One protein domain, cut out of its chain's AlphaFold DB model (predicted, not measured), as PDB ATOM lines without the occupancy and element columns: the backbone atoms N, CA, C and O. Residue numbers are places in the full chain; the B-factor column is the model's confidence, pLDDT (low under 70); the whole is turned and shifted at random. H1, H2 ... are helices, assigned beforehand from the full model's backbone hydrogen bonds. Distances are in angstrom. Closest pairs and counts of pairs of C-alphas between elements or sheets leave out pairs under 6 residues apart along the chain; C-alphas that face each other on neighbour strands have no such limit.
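This is residues 52 to 168 of the 195 residues of an uncharacterized protein of Aspergillus niger (UniProt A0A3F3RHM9). Three long helices fold back and forth, with H2 in the middle, H1 on one flank and H3 on another, and after H3 the short H4 and H5 turn back towards H1, leaving a loose frame in which H1 and H3 stay apart. Towards the end of the printed part, residues 153 to 165, of which 153 to 155 belong to H5 and 159 to 165 to H6, stick out free. The printed part has 117 residues with six named helices in the order H1 to H6 and no named strand; the class is all helix. The whole is compact, with a radius of gyration of the C-alphas of 15.3 A, and spans 42 by 31 by 23 A.

H1, residues 57 to 77, touches H2, residues 81 to 106, at a shallow tilt of 30 degrees, opposite ways, as a helical hairpin; the closest C-alphas are those of Met 75 and Pro 81, 5.3 A apart. H2 is the hub, touching three helices. H2 and H3, residues 115 to 135, are also a helical hairpin and touch at a steep tilt of 41 degrees, with the C-alphas of Val 94 and Ala 132 closest at 5.3 A. H2 touches H4, residues 137 to 143, with residues 83 to 87 alone; the closest C-alphas, of Ala 86 and Thr 139, are 6.7 A apart, and the steep tilt of 37 degrees is only just steep. H5, residues 146 to 155, touches no helix but is near H1. H5 and H6, residues 159 to 168, are close but not clearly touching, with the C-alphas of Trp 155 and Leu 161 closest at 7.3 A. H1 and H3 are apart, as are, for instance, H1 and H6. Every O i to N i+4 pair is within hydrogen-bond range in H3 and H5; the counts are 13 of 17 in H1, 17 of 22 in H2, 3 of 6 in H6 and 1 of 3 in H4, where 2 of 4 O i to N i+3 pairs are within range.

H1 begins at C-alpha 57 (63.190, 12.277, 73.534) and measures 27.9 A, with a kink of 44 degrees near residue 64. H2 measures 36.7 A, with a kink of 39 degrees near residue 100. H3 measures 30.1 A and begins at C-alpha 115 (49.432, 14.637, 86.657). H6 ends at C-alpha 168 (64.044, 28.610, 78.935).

The C-alphas of Gly 108 and Glu 147 are the two farthest apart, at 43.1 A. The printed part has no cut and no long link. The mean pLDDT of the printed part is 87.0, and residues 80 to 82 are under 70.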
ATOM      1  N   GLN A  52      54.020  15.800  74.040       94.50
ATOM      2  CA  GLN A  52      53.905  14.421  74.525       94.50
ATOM      3  C   GLN A  52      55.306  13.801  74.678       94.50
ATOM      4  O   GLN A  52      55.716  12.965  73.873       94.50
ATOM      5  N   PRO A  53      56.116  14.277  75.644       93.44
ATOM      6  CA  PRO A  53      57.468  13.781  75.858       93.44
ATOM      7  C   PRO A  53      57.477  12.293  76.200       93.44
ATOM      8  O   PRO A  53      56.840  11.854  77.154       93.44
ATOM      9  N   THR A  54      58.282  11.529  75.473       91.25
ATOM     10  CA  THR A  54      58.568  10.126  75.783       91.25
ATOM     11  C   THR A  54      60.020   9.971  76.227       91.25
ATOM     12  O   THR A  54      60.853  10.854  76.019       91.25
ATOM     13  N   VAL A  55      60.353   8.834  76.839       88.69
ATOM     14  CA  VAL A  55      61.729   8.529  77.267       88.69
ATOM     15  C   VAL A  55      62.769   8.678  76.134       88.69
ATOM     16  O   VAL A  55      63.809   9.291  76.387       88.69
ATOM     17  N   PRO A  56      62.515   8.214  74.892       89.69
ATOM     18  CA  PRO A  56      63.422   8.429  73.759       89.69
ATOM     19  C   PRO A  56      63.737   9.890  73.417       89.69
ATOM     20  O   PRO A  56      64.770  10.157  72.810       89.69
ATOM     21  N   HIS A  57      62.909  10.863  73.821       91.12
ATOM     22  CA  HIS A  57      63.190  12.277  73.534       91.12
ATOM     23  C   HIS A  57      64.470  12.774  74.222       91.12
ATOM     24  O   HIS A  57      65.029  13.800  73.822       91.12
ATOM     25  N   TRP A  58      64.971  12.030  75.219       87.38
ATOM     26  CA  TRP A  58      66.324  12.224  75.723       87.38
ATOM     27  C   TRP A  58      67.369  12.153  74.602       87.38
ATOM     28  O   TRP A  58      68.149  13.092  74.451       87.38
ATOM     29  N   ASP A  59      67.359  11.078  73.812       89.12
ATOM     30  CA  ASP A  59      68.345  10.844  72.753       89.12
ATOM     31  C   ASP A  59      68.101  11.760  71.548       89.12
ATOM     32  O   ASP A  59      69.052  12.264  70.955       89.12
ATOM     33  N   LEU A  60      66.830  12.032  71.232       90.25
ATOM     34  CA  LEU A  60      66.449  12.855  70.080       90.25
ATOM     35  C   LEU A  60      66.801  14.331  70.260       90.25
ATOM     36  O   LEU A  60      67.176  15.000  69.302       90.25
ATOM     37  N   TRP A  61      66.668  14.867  71.479       92.75
ATOM     38  CA  TRP A  61      66.812  16.308  71.682       92.75
ATOM     39  C   TRP A  61      67.533  16.689  72.970       92.75
ATOM     40  O   TRP A  61      68.506  17.446  72.916       92.75
ATOM     41  N   THR A  62      67.094  16.184  74.125       91.38
ATOM     42  CA  THR A  62      67.547  16.694  75.432       91.38
ATOM     43  C   THR A  62      69.053  16.552  75.619       91.38
ATOM     44  O   THR A  62      69.716  17.506  76.028       91.38
ATOM     45  N   ARG A  63      69.626  15.398  75.262       92.69
ATOM     46  CA  ARG A  63      71.055  15.129  75.429       92.69
ATOM     47  C   ARG A  63      71.916  16.179  74.722       92.69
ATOM     48  O   ARG A  63      72.796  16.776  75.340       92.69
ATOM     49  N   ASN A  64      71.638  16.431  73.446       93.75
ATOM     50  CA  ASN A  64      72.478  17.279  72.600       93.75
ATOM     51  C   ASN A  64      72.183  18.780  72.751       93.75
ATOM     52  O   ASN A  64      73.088  19.589  72.554       93.75
ATOM     53  N   ASN A  65      70.957  19.157  73.132       92.50
ATOM     54  CA  ASN A  65      70.533  20.562  73.194       92.50
ATOM     55  C   ASN A  65      70.543  21.155  74.609       92.50
ATOM     56  O   ASN A  65      70.594  22.379  74.758       92.50
ATOM     57  N   THR A  66      70.519  20.321  75.654       89.81
ATOM     58  CA  THR A  66      70.556  20.799  77.046       89.81
ATOM     59  C   THR A  66      71.751  20.245  77.803       89.81
ATOM     60  O   THR A  66      72.585  21.019  78.274       89.81
ATOM     61  N   PHE A  67      71.883  18.920  77.873       89.50
ATOM     62  CA  PHE A  67      72.841  18.280  78.766       89.50
ATOM     63  C   PHE A  67      74.297  18.496  78.336       89.50
ATOM     64  O   PHE A  67      75.083  19.040  79.113       89.50
ATOM     65  N   LEU A  68      74.661  18.143  77.097       91.44
ATOM     66  CA  LEU A  68      76.031  18.333  76.606       91.44
ATOM     67  C   LEU A  68      76.476  19.807  76.643       91.44
ATOM     68  O   LEU A  68      77.582  20.067  77.125       91.44
ATOM     69  N   PRO A  69      75.664  20.794  76.202       90.12
ATOM     70  CA  PRO A  69      76.024  22.205  76.346       90.12
ATOM     71  C   PRO A  69      76.247  22.629  77.803       90.12
ATOM     72  O   PRO A  69      77.201  23.359  78.079       90.12
ATOM     73  N   ALA A  70      75.417  22.154  78.740       85.50
ATOM     74  CA  ALA A  70      75.567  22.468  80.158       85.50
ATOM     75  C   ALA A  70      76.865  21.889  80.739       85.50
ATOM     76  O   ALA A  70      77.606  22.609  81.411       85.50
ATOM     77  N   VAL A  71      77.184  20.626  80.429       85.38
ATOM     78  CA  VAL A  71      78.446  19.996  80.847       85.38
ATOM     79  C   VAL A  71      79.641  20.770  80.295       85.38
ATOM     80  O   VAL A  71      80.522  21.148  81.062       85.38
ATOM     81  N   ARG A  72      79.657  21.081  78.994       87.19
ATOM     82  CA  ARG A  72      80.745  21.847  78.358       87.19
ATOM     83  C   ARG A  72      80.940  23.217  78.993       87.19
ATOM     84  O   ARG A  72      82.072  23.625  79.251       87.19
ATOM     85  N   SER A  73      79.842  23.920  79.268       81.81
ATOM     86  CA  SER A  73      79.891  25.221  79.937       81.81
ATOM     87  C   SER A  73      80.487  25.106  81.340       81.81
ATOM     88  O   SER A  73      81.338  25.917  81.701       81.81
ATOM     89  N   LEU A  74      80.082  24.092  82.113       78.25
ATOM     90  CA  LEU A  74      80.626  23.840  83.447       78.25
ATOM     91  C   LEU A  74      82.122  23.518  83.386       78.25
ATOM     92  O   LEU A  74      82.901  24.149  84.091       78.25
ATOM     93  N   MET A  75      82.540  22.590  82.521       80.50
ATOM     94  CA  MET A  75      83.946  22.176  82.401       80.50
ATOM     95  C   MET A  75      84.863  23.318  81.969       80.50
ATOM     96  O   MET A  75      85.991  23.411  82.452       80.50
ATOM     97  N   LYS A  76      84.369  24.211  81.103       80.69
ATOM     98  CA  LYS A  76      85.079  25.437  80.729       80.69
ATOM     99  C   LYS A  76      85.220  26.401  81.909       80.69
ATOM    100  O   LYS A  76      86.248  27.057  82.021       80.69
ATOM    101  N   HIS A  77      84.198  26.511  82.757       73.69
ATOM    102  CA  HIS A  77      84.224  27.407  83.914       73.69
ATOM    103  C   HIS A  77      85.247  26.962  84.963       73.69
ATOM    104  O   HIS A  77      86.008  27.787  85.452       73.69
ATOM    105  N   VAL A  78      85.311  25.657  85.243       71.06
ATOM    106  CA  VAL A  78      86.192  25.083  86.277       71.06
ATOM    107  C   VAL A  78      87.597  24.715  85.767       71.06
ATOM    108  O   VAL A  78      88.314  23.978  86.441       71.06
ATOM    109  N   ASP A  79      87.961  25.156  84.554       72.38
ATOM    110  CA  ASP A  79      89.221  24.848  83.847       72.38
ATOM    111  C   ASP A  79      89.625  23.358  83.898       72.38
ATOM    112  O   ASP A  79      90.784  22.984  84.088       72.38
ATOM    113  N   ASN A  80      88.639  22.465  83.749       69.81
ATOM    114  CA  ASN A  80      88.852  21.020  83.856       69.81
ATOM    115  C   ASN A  80      88.280  20.243  82.657       69.81
ATOM    116  O   ASN A  80      87.427  19.367  82.816       69.81
ATOM    117  N   PRO A  81      88.759  20.512  81.427       69.75
ATOM    118  CA  PRO A  81      88.231  19.887  80.211       69.75
ATOM    119  C   PRO A  81      88.474  18.372  80.156       69.75
ATOM    120  O   PRO A  81      87.726  17.647  79.508       69.75
ATOM    121  N   ARG A  82      89.482  17.862  80.883       69.81
ATOM    122  CA  ARG A  82      89.801  16.421  80.956       69.81
ATOM    123  C   ARG A  82      88.712  15.582  81.630       69.81
ATOM    124  O   ARG A  82      88.818  14.363  81.651       69.81
ATOM    125  N   GLN A  83      87.701  16.231  82.192       76.25
ATOM    126  CA  GLN A  83      86.642  15.605  82.969       76.25
ATOM    127  C   GLN A  83      85.258  15.773  82.331       76.25
ATOM    128  O   GLN A  83      84.265  15.275  82.863       76.25
ATOM    129  N   GLU A  84      85.196  16.399  81.148       84.94
ATOM    130  CA  GLU A  84      83.983  16.450  80.329       84.94
ATOM    131  C   GLU A  84      83.467  15.043  80.039       84.94
ATOM    132  O   GLU A  84      82.297  14.770  80.272       84.94
ATOM    133  N   GLU A  85      84.341  14.127  79.618       85.88
ATOM    134  CA  GLU A  85      83.960  12.748  79.296       85.88
ATOM    135  C   GLU A  85      83.344  12.019  80.500       85.88
ATOM    136  O   GLU A  85      82.328  11.339  80.360       85.88
ATOM    137  N   ALA A  86      83.902  12.214  81.699       83.81
ATOM    138  CA  ALA A  86      83.371  11.641  82.933       83.81
ATOM    139  C   ALA A  86      81.964  12.172  83.249       83.81
ATOM    140  O   ALA A  86      81.074  11.403  83.617       83.81
ATOM    141  N   MET A  87      81.746  13.477  83.069       84.06
ATOM    142  CA  MET A  87      80.438  14.099  83.272       84.06
ATOM    143  C   MET A  87      79.432  13.689  82.194       84.06
ATOM    144  O   MET A  87      78.284  13.408  82.526       84.06
ATOM    145  N   VAL A  88      79.847  13.596  80.928       89.38
ATOM    146  CA  VAL A  88      79.001  13.101  79.831       89.38
ATOM    147  C   VAL A  88      78.564  11.667  80.109       89.38
ATOM    148  O   VAL A  88      77.369  11.379  80.084       89.38
ATOM    149  N   ARG A  89      79.514  10.800  80.474       86.69
ATOM    150  CA  ARG A  89      79.239   9.412  80.848       86.69
ATOM    151  C   ARG A  89      78.279   9.313  82.030       86.69
ATOM    152  O   ARG A  89      77.377   8.487  81.994       86.69
ATOM    153  N   LEU A  90      78.420  10.173  83.043       84.44
ATOM    154  CA  LEU A  90      77.460  10.228  84.147       84.44
ATOM    155  C   LEU A  90      76.039  10.506  83.643       84.44
ATOM    156  O   LEU A  90      75.101   9.854  84.096       84.44
ATOM    157  N   GLY A  91      75.861  11.476  82.744       87.06
ATOM    158  CA  GLY A  91      74.539  11.788  82.199       87.06
ATOM    159  C   GLY A  91      73.944  10.648  81.387       87.06
ATOM    160  O   GLY A  91      72.757  10.363  81.531       87.06
ATOM    161  N   ASP A  92      74.768   9.968  80.595       90.50
ATOM    162  CA  ASP A  92      74.349   8.795  79.826       90.50
ATOM    163  C   ASP A  92      73.957   7.635  80.754       90.50
ATOM    164  O   ASP A  92      72.880   7.059  80.603       90.50
ATOM    165  N   ASP A  93      74.740   7.370  81.802       89.69
ATOM    166  CA  ASP A  93      74.418   6.358  82.813       89.69
ATOM    167  C   ASP A  93      73.128   6.695  83.582       89.69
ATOM    168  O   ASP A  93      72.312   5.812  83.873       89.69
ATOM    169  N   VAL A  94      72.921   7.974  83.919       87.06
ATOM    170  CA  VAL A  94      71.677   8.474  84.528       87.06
ATOM    171  C   VAL A  94      70.501   8.205  83.591       87.06
ATOM    172  O   VAL A  94      69.496   7.634  84.026       87.06
ATOM    173  N   ALA A  95      70.627   8.576  82.316       91.12
ATOM    174  CA  ALA A  95      69.590   8.365  81.316       91.12
ATOM    175  C   ALA A  95      69.266   6.877  81.156       91.12
ATOM    176  O   ALA A  95      68.096   6.511  81.179       91.12
ATOM    177  N   ASP A  96      70.268   6.005  81.102       92.69
ATOM    178  CA  ASP A  96      70.088   4.555  81.021       92.69
ATOM    179  C   ASP A  96      69.376   3.970  82.243       92.69
ATOM    180  O   ASP A  96      68.510   3.095  82.121       92.69
ATOM    181  N   VAL A  97      69.709   4.446  83.446       91.12
ATOM    182  CA  VAL A  97      68.995   4.063  84.670       91.12
ATOM    183  C   VAL A  97      67.530   4.486  84.588       91.12
ATOM    184  O   VAL A  97      66.655   3.666  84.868       91.12
ATOM    185  N   ILE A  98      67.248   5.719  84.163       88.56
ATOM    186  CA  ILE A  98      65.879   6.238  84.027       88.56
ATOM    187  C   ILE A  98      65.109   5.480  82.943       88.56
ATOM    188  O   ILE A  98      63.981   5.059  83.188       88.56
ATOM    189  N   LYS A  99      65.712   5.240  81.774       91.31
ATOM    190  CA  LYS A  99      65.119   4.470  80.673       91.31
ATOM    191  C   LYS A  99      64.667   3.095  81.159       91.31
ATOM    192  O   LYS A  99      63.507   2.731  80.987       91.31
ATOM    193  N   ARG A 100      65.559   2.361  81.834       92.69
ATOM    194  CA  ARG A 100      65.284   1.001  82.323       92.69
ATOM    195  C   ARG A 100      64.305   0.953  83.495       92.69
ATOM    196  O   ARG A 100      63.511   0.024  83.567       92.69
ATOM    197  N   GLN A 101      64.391   1.891  84.440       91.12
ATOM    198  CA  GLN A 101      63.634   1.814  85.701       91.12
ATOM    199  C   GLN A 101      62.337   2.622  85.682       91.12
ATOM    200  O   GLN A 101      61.350   2.201  86.277       91.12
ATOM    201  N   CYS A 102      62.337   3.770  85.011       91.94
ATOM    202  CA  CYS A 102      61.215   4.706  84.998       91.94
ATOM    203  C   CYS A 102      60.393   4.614  83.715       91.94
ATOM    204  O   CYS A 102      59.186   4.819  83.767       91.94
ATOM    205  N   GLY A 103      61.006   4.254  82.583       91.50
ATOM    206  CA  GLY A 103      60.291   4.043  81.321       91.50
ATOM    207  C   GLY A 103      59.121   3.055  81.420       91.50
ATOM    208  O   GLY A 103      58.026   3.404  80.981       91.50
ATOM    209  N   PRO A 104      59.276   1.879  82.065       93.44
ATOM    210  CA  PRO A 104      58.168   0.938  82.240       93.44
ATOM    211  C   PRO A 104      56.961   1.502  83.006       93.44
ATOM    212  O   PRO A 104      55.844   1.042  82.784       93.44
ATOM    213  N   LEU A 105      57.151   2.515  83.866       90.75
ATOM    214  CA  LEU A 105      56.050   3.157  84.603       90.75
ATOM    215  C   LEU A 105      55.086   3.903  83.678       90.75
ATOM    216  O   LEU A 105      53.920   4.074  84.023       90.75
ATOM    217  N   LEU A 106      55.560   4.325  82.506       91.38
ATOM    218  CA  LEU A 106      54.737   5.032  81.535       91.38
ATOM    219  C   LEU A 106      53.765   4.096  80.806       91.38
ATOM    220  O   LEU A 106      52.759   4.563  80.282       91.38
ATOM    221  N   GLN A 107      54.031   2.783  80.779       90.44
ATOM    222  CA  GLN A 107      53.181   1.780  80.114       90.44
ATOM    223  C   GLN A 107      52.844   2.148  78.653       90.44
ATOM    224  O   GLN A 107      51.726   1.956  78.187       90.44
ATOM    225  N   GLY A 108      53.814   2.722  77.935       86.94
ATOM    226  CA  GLY A 108      53.646   3.175  76.549       86.94
ATOM    227  C   GLY A 108      52.988   4.550  76.384       86.94
ATOM    228  O   GLY A 108      52.871   5.019  75.256       86.94
ATOM    229  N   ARG A 109      52.589   5.212  77.475       91.62
ATOM    230  CA  ARG A 109      52.101   6.599  77.466       91.62
ATOM    231  C   ARG A 109      53.261   7.595  77.472       91.62
ATOM    232  O   ARG A 109      54.409   7.241  77.746       91.62
ATOM    233  N   ASP A 110      52.962   8.853  77.182       94.12
ATOM    234  CA  ASP A 110      53.907   9.949  77.364       94.12
ATOM    235  C   ASP A 110      53.908  10.464  78.816       94.12
ATOM    236  O   ASP A 110      53.001  10.194  79.612       94.12
ATOM    237  N   ILE A 111      54.962  11.196  79.173       94.44
ATOM    238  CA  ILE A 111      55.189  11.722  80.526       94.44
ATOM    239  C   ILE A 111      54.119  12.761  80.914       94.44
ATOM    240  O   ILE A 111      53.847  12.916  82.100       94.44
ATOM    241  N   CYS A 112      53.499  13.441  79.943       95.06
ATOM    242  CA  CYS A 112      52.471  14.467  80.145       95.06
ATOM    243  C   CYS A 112      51.035  13.919  80.041       95.06
ATOM    244  O   CYS A 112      50.093  14.701  79.927       95.06
ATOM    245  N   SER A 113      50.853  12.596  80.061       94.56
ATOM    246  CA  SER A 113      49.533  11.981  79.880       94.56
ATOM    247  C   SER A 113      48.533  12.330  80.989       94.56
ATOM    248  O   SER A 113      47.350  12.505  80.699       94.56
ATOM    249  N   ASP A 114      48.999  12.456  82.234       92.81
ATOM    250  CA  ASP A 114      48.245  12.975  83.378       92.81
ATOM    251  C   ASP A 114      49.192  13.371  84.533       92.81
ATOM    252  O   ASP A 114      50.366  12.981  84.561       92.81
ATOM    253  N   ASP A 115      48.672  14.135  85.500       89.38
ATOM    254  CA  ASP A 115      49.432  14.637  86.657       89.38
ATOM    255  C   ASP A 115      50.046  13.507  87.502       89.38
ATOM    256  O   ASP A 115      51.161  13.639  88.018       89.38
ATOM    257  N   GLU A 116      49.335  12.383  87.648       90.94
ATOM    258  CA  GLU A 116      49.809  11.225  88.412       90.94
ATOM    259  C   GLU A 116      51.024  10.588  87.728       90.94
ATOM    260  O   GLU A 116      52.020  10.267  88.379       90.94
ATOM    261  N   THR A 117      50.979  10.473  86.406       92.81
ATOM    262  CA  THR A 117      52.044   9.910  85.577       92.81
ATOM    263  C   THR A 117      53.277  10.801  85.590       92.81
ATOM    264  O   THR A 117      54.384  10.296  85.802       92.81
ATOM    265  N   LEU A 118      53.103  12.121  85.459       91.56
ATOM    266  CA  LEU A 118      54.198  13.084  85.584       91.56
ATOM    267  C   LEU A 118      54.860  12.989  86.968       91.56
ATOM    268  O   LEU A 118      56.086  12.880  87.071       91.56
ATOM    269  N   ALA A 119      54.062  12.966  88.041       89.75
ATOM    270  CA  ALA A 119      54.567  12.868  89.408       89.75
ATOM    271  C   ALA A 119      55.276  11.528  89.684       89.75
ATOM    272  O   ALA A 119      56.338  11.498  90.328       89.75
ATOM    273  N   ALA A 120      54.730  10.416  89.183       90.88
ATOM    274  CA  ALA A 120      55.314   9.085  89.319       90.88
ATOM    275  C   ALA A 120      56.643   8.977  88.560       90.88
ATOM    276  O   ALA A 120      57.654   8.545  89.134       90.88
ATOM    277  N   PHE A 121      56.676   9.431  87.303       91.50
ATOM    278  CA  PHE A 121      57.890   9.457  86.494       91.50
ATOM    279  C   PHE A 121      58.956  10.348  87.135       91.50
ATOM    280  O   PHE A 121      60.091   9.914  87.321       91.50
ATOM    281  N   GLY A 122      58.585  11.554  87.566       88.56
ATOM    282  CA  GLY A 122      59.481  12.486  88.242       88.56
ATOM    283  C   GLY A 122      60.058  11.942  89.557       88.56
ATOM    284  O   GLY A 122      61.257  12.068  89.832       88.56
ATOM    285  N   THR A 123      59.239  11.260  90.361       89.94
ATOM    286  CA  THR A 123      59.697  10.593  91.591       89.94
ATOM    287  C   THR A 123      60.687   9.470  91.285       89.94
ATOM    288  O   THR A 123      61.700   9.327  91.980       89.94
ATOM    289  N   CYS A 124      60.423   8.682  90.242       91.88
ATOM    290  CA  CYS A 124      61.355   7.661  89.782       91.88
ATOM    291  C   CYS A 124      62.659   8.282  89.271       91.88
ATOM    292  O   CYS A 124      63.734   7.855  89.695       91.88
ATOM    293  N   PHE A 125      62.577   9.338  88.455       89.44
ATOM    294  CA  PHE A 125      63.724  10.072  87.924       89.44
ATOM    295  C   PHE A 125      64.666  10.511  89.048       89.44
ATOM    296  O   PHE A 125      65.861  10.226  89.002       89.44
ATOM    297  N   LYS A 126      64.130  11.122  90.115       87.94
ATOM    298  CA  LYS A 126      64.920  11.546  91.284       87.94
ATOM    299  C   LYS A 126      65.673  10.378  91.928       87.94
ATOM    300  O   LYS A 126      66.858  10.505  92.240       87.94
ATOM    301  N   LYS A 127      65.003   9.241  92.139       89.00
ATOM    302  CA  LYS A 127      65.631   8.037  92.712       89.00
ATOM    303  C   LYS A 127      66.704   7.471  91.778       89.00
ATOM    304  O   LYS A 127      67.780   7.104  92.248       89.00
ATOM    305  N   GLY A 128      66.423   7.441  90.476       88.69
ATOM    306  CA  GLY A 128      67.354   7.010  89.437       88.69
ATOM    307  C   GLY A 128      68.614   7.871  89.399       88.69
ATOM    308  O   GLY A 128      69.716   7.329  89.425       88.69
ATOM    309  N   PHE A 129      68.461   9.196  89.456       85.25
ATOM    310  CA  PHE A 129      69.572  10.147  89.513       85.25
ATOM    311  C   PHE A 129      70.478   9.903  90.726       85.25
ATOM    312  O   PHE A 129      71.685   9.734  90.568       85.25
ATOM    313  N   VAL A 130      69.905   9.812  91.935       86.94
ATOM    314  CA  VAL A 130      70.680   9.531  93.160       86.94
ATOM    315  C   VAL A 130      71.426   8.206  93.038       86.94
ATOM    316  O   VAL A 130      72.608   8.124  93.366       86.94
ATOM    317  N   ARG A 131      70.755   7.167  92.536       87.19
ATOM    318  CA  ARG A 131      71.366   5.852  92.345       87.19
ATOM    319  C   ARG A 131      72.530   5.906  91.358       87.19
ATOM    320  O   ARG A 131      73.581   5.344  91.645       87.19
ATOM    321  N   ALA A 132      72.360   6.576  90.223       86.44
ATOM    322  CA  ALA A 132      73.404   6.711  89.216       86.44
ATOM    323  C   ALA A 132      74.601   7.523  89.738       86.44
ATOM    324  O   ALA A 132      75.740   7.113  89.524       86.44
ATOM    325  N   ALA A 133      74.357   8.599  90.495       83.06
ATOM    326  CA  ALA A 133      75.410   9.379  91.144       83.06
ATOM    327  C   ALA A 133      76.224   8.538  92.145       83.06
ATOM    328  O   ALA A 133      77.447   8.640  92.175       83.06
ATOM    329  N   LEU A 134      75.568   7.671  92.927       84.31
ATOM    330  CA  LEU A 134      76.252   6.751  93.845       84.31
ATOM    331  C   LEU A 134      77.084   5.700  93.099       84.31
ATOM    332  O   LEU A 134      78.226   5.451  93.477       84.31
ATOM    333  N   THR A 135      76.545   5.110  92.028       86.25
ATOM    334  CA  THR A 135      77.275   4.131  91.202       86.25
ATOM    335  C   THR A 135      78.500   4.757  90.532       86.25
ATOM    336  O   THR A 135      79.541   4.113  90.429       86.25
ATOM    337  N   ASN A 136      78.397   6.021  90.121       84.50
ATOM    338  CA  ASN A 136      79.479   6.764  89.477       84.50
ATOM    339  C   ASN A 136      80.390   7.517  90.453       84.50
ATOM    340  O   ASN A 136      81.323   8.190  90.017       84.50
ATOM    341  N   LEU A 137      80.176   7.385  91.765       81.38
ATOM    342  CA  LEU A 137      80.950   8.106  92.772       81.38
ATOM    343  C   LEU A 137      82.474   7.956  92.587       81.38
ATOM    344  O   LEU A 137      83.143   8.983  92.631       81.38
ATOM    345  N   PRO A 138      83.053   6.768  92.303       81.12
ATOM    346  CA  PRO A 138      84.497   6.643  92.072       81.12
ATOM    347  C   PRO A 138      85.022   7.521  90.930       81.12
ATOM    348  O   PRO A 138      86.102   8.097  91.045       81.12
ATOM    349  N   THR A 139      84.243   7.655  89.857       80.06
ATOM    350  CA  THR A 139      84.564   8.482  88.685       80.06
ATOM    351  C   THR A 139      84.405   9.973  88.985       80.06
ATOM    352  O   THR A 139      85.156  10.790  88.464       80.06
ATOM    353  N   LEU A 140      83.449  10.332  89.848       76.31
ATOM    354  CA  LEU A 140      83.150  11.721  90.208       76.31
ATOM    355  C   LEU A 140      83.987  12.247  91.375       76.31
ATOM    356  O   LEU A 140      84.146  13.456  91.508       76.31
ATOM    357  N   LEU A 141      84.534  11.376  92.225       78.06
ATOM    358  CA  LEU A 141      85.355  11.764  93.375       78.06
ATOM    359  C   LEU A 141      86.529  12.689  93.007       78.06
ATOM    360  O   LEU A 141      86.743  13.661  93.732       78.06
ATOM    361  N   PRO A 142      87.255  12.483  91.890       75.50
ATOM    362  CA  PRO A 142      88.273  13.426  91.423       75.50
ATOM    363  C   PRO A 142      87.742  14.834  91.097       75.50
ATOM    364  O   PRO A 142      88.519  15.785  91.100       75.50
ATOM    365  N   LEU A 143      86.438  14.977  90.833       72.69
ATOM    366  CA  LEU A 143      85.742  16.251  90.582       72.69
ATOM    367  C   LEU A 143      85.154  16.869  91.840       72.69
ATOM    368  O   LEU A 143      84.758  18.030  91.832       72.69
ATOM    369  N   ALA A 144      85.094  16.106  92.926       78.38
ATOM    370  CA  ALA A 144      84.437  16.485  94.165       78.38
ATOM    371  C   ALA A 144      85.350  17.331  95.073       78.38
ATOM    372  O   ALA A 144      85.365  17.151  96.295       78.38
ATOM    373  N   SER A 145      86.144  18.232  94.480       79.94
ATOM    374  CA  SER A 145      86.939  19.187  95.250       79.94
ATOM    375  C   SER A 145      86.016  20.177  95.965       79.94
ATOM    376  O   SER A 145      84.888  20.431  95.541       79.94
ATOM    377  N   GLU A 146      86.479  20.744  97.078       83.31
ATOM    378  CA  GLU A 146      85.675  21.700  97.841       83.31
ATOM    379  C   GLU A 146      85.274  22.927  97.018       83.31
ATOM    380  O   GLU A 146      84.132  23.368  97.108       83.31
ATOM    381  N   GLU A 147      86.193  23.444  96.206       81.62
ATOM    382  CA  GLU A 147      85.960  24.583  95.318       81.62
ATOM    383  C   GLU A 147      84.885  24.270  94.280       81.62
ATOM    384  O   GLU A 147      83.866  24.955  94.236       81.62
ATOM    385  N   VAL A 148      85.036  23.158  93.556       79.31
ATOM    386  CA  VAL A 148      84.072  22.725  92.537       79.31
ATOM    387  C   VAL A 148      82.694  22.463  93.153       79.31
ATOM    388  O   VAL A 148      81.671  22.857  92.595       79.31
ATOM    389  N   CYS A 149      82.635  21.822  94.321       84.25
ATOM    390  CA  CYS A 149      81.363  21.570  94.994       84.25
ATOM    391  C   CYS A 149      80.724  22.844  95.555       84.25
ATOM    392  O   CYS A 149      79.497  22.940  95.572       84.25
ATOM    393  N   ARG A 150      81.515  23.827  96.003       86.88
ATOM    394  CA  ARG A 150      81.009  25.131  96.449       86.88
ATOM    395  C   ARG A 150      80.418  25.912  95.285       86.88
ATOM    396  O   ARG A 150      79.276  26.339  95.398       86.88
ATOM    397  N   GLU A 151      81.131  26.016  94.169       83.94
ATOM    398  CA  GLU A 151      80.633  26.696  92.969       83.94
ATOM    399  C   GLU A 151      79.346  26.055  92.445       83.94
ATOM    400  O   GLU A 151      78.361  26.750  92.194       83.94
ATOM    401  N   GLN A 152      79.304  24.720  92.355       81.88
ATOM    402  CA  GLN A 152      78.079  24.007  91.984       81.88
ATOM    403  C   GLN A 152      76.941  24.284  92.970       81.88
ATOM    404  O   GLN A 152      75.806  24.513  92.554       81.88
ATOM    405  N   TYR A 153      77.217  24.272  94.275       87.44
ATOM    406  CA  TYR A 153      76.195  24.526  95.284       87.44
ATOM    407  C   TYR A 153      75.647  25.955  95.206       87.44
ATOM    408  O   TYR A 153      74.430  26.129  95.264       87.44
ATOM    409  N   GLU A 154      76.517  26.954  95.041       89.06
ATOM    410  CA  GLU A 154      76.153  28.364  94.864       89.06
ATOM    411  C   GLU A 154      75.352  28.582  93.581       89.06
ATOM    412  O   GLU A 154      74.322  29.255  93.608       89.06
ATOM    413  N   TRP A 155      75.764  27.961  92.472       83.56
ATOM    414  CA  TRP A 155      75.013  27.987  91.218       83.56
ATOM    415  C   TRP A 155      73.595  27.435  91.392       83.56
ATOM    416  O   TRP A 155      72.629  28.053  90.950       83.56
ATOM    417  N   LEU A 156      73.449  26.330  92.128       86.25
ATOM    418  CA  LEU A 156      72.148  25.738  92.454       86.25
ATOM    419  C   LEU A 156      71.291  26.594  93.397       86.25
ATOM    420  O   LEU A 156      70.107  26.294  93.548       86.25
ATOM    421  N   GLN A 157      71.841  27.634  94.028       87.31
ATOM    422  CA  GLN A 157      71.050  28.596  94.800       87.31
ATOM    423  C   GLN A 157      70.537  29.770  93.960       87.31
ATOM    424  O   GLN A 157      69.691  30.513  94.451       87.31
ATOM    425  N   LYS A 158      71.021  29.971  92.728       87.75
ATOM    426  CA  LYS A 158      70.644  31.145  91.928       87.75
ATOM    427  C   LYS A 158      69.261  30.990  91.306       87.75
ATOM    428  O   LYS A 158      69.012  30.037  90.569       87.75
ATOM    429  N   ASP A 159      68.414  31.997  91.496       90.00
ATOM    430  CA  ASP A 159      67.098  32.073  90.848       90.00
ATOM    431  C   ASP A 159      67.211  32.108  89.321       90.00
ATOM    432  O   ASP A 159      66.366  31.555  88.630       90.00
ATOM    433  N   GLU A 160      68.290  32.674  88.773       90.88
ATOM    434  CA  GLU A 160      68.564  32.654  87.332       90.88
ATOM    435  C   GLU A 160      68.535  31.227  86.756       90.88
ATOM    436  O   GLU A 160      67.946  30.991  85.699       90.88
ATOM    437  N   LEU A 161      69.106  30.248  87.464       86.56
ATOM    438  CA  LEU A 161      69.076  28.856  87.022       86.56
ATOM    439  C   LEU A 161      67.641  28.320  86.987       86.56
ATOM    440  O   LEU A 161      67.213  27.750  85.981       86.56
ATOM    441  N   TRP A 162      66.916  28.491  88.092       88.31
ATOM    442  CA  TRP A 162      65.621  27.849  88.310       88.31
ATOM    443  C   TRP A 162      64.470  28.555  87.598       88.31
ATOM    444  O   TRP A 162      63.580  27.882  87.091       88.31
ATOM    445  N   GLU A 163      64.495  29.879  87.499       92.50
ATOM    446  CA  GLU A 163      63.399  30.684  86.950       92.50
ATOM    447  C   GLU A 163      63.630  31.119  85.500       92.50
ATOM    448  O   GLU A 163      62.667  31.382  84.778       92.50
ATOM    449  N   VAL A 164      64.884  31.162  85.036       93.12
ATOM    450  CA  VAL A 164      65.209  31.629  83.678       93.12
ATOM    451  C   VAL A 164      65.757  30.501  82.816       93.12
ATOM    452  O   VAL A 164      65.147  30.163  81.800       93.12
ATOM    453  N   ILE A 165      66.881  29.900  83.210       90.50
ATOM    454  CA  ILE A 165      67.624  28.963  82.355       90.50
ATOM    455  C   ILE A 165      66.859  27.650  82.168       90.50
ATOM    456  O   ILE A 165      66.628  27.241  81.029       90.50
ATOM    457  N   ILE A 166      66.440  26.998  83.260       90.25
ATOM    458  CA  ILE A 166      65.702  25.728  83.192       90.25
ATOM    459  C   ILE A 166      64.376  25.902  82.425       90.25
ATOM    460  O   ILE A 166      64.181  25.184  81.440       90.25
ATOM    461  N   PRO A 167      63.497  26.869  82.764       94.31
ATOM    462  CA  PRO A 167      62.270  27.107  82.003       94.31
ATOM    463  C   PRO A 167      62.539  27.513  80.551       94.31
ATOM    464  O   PRO A 167      61.806  27.114  79.654       94.31
ATOM    465  N   GLY A 168      63.614  28.265  80.290       96.31
ATOM    466  CA  GLY A 168      64.044  28.610  78.935       96.31
ATOM    467  C   GLY A 168      64.314  27.374  78.081       96.31
ATOM    468  O   GLY A 168      63.771  27.261  76.984       96.31
TER     469      GLY A 168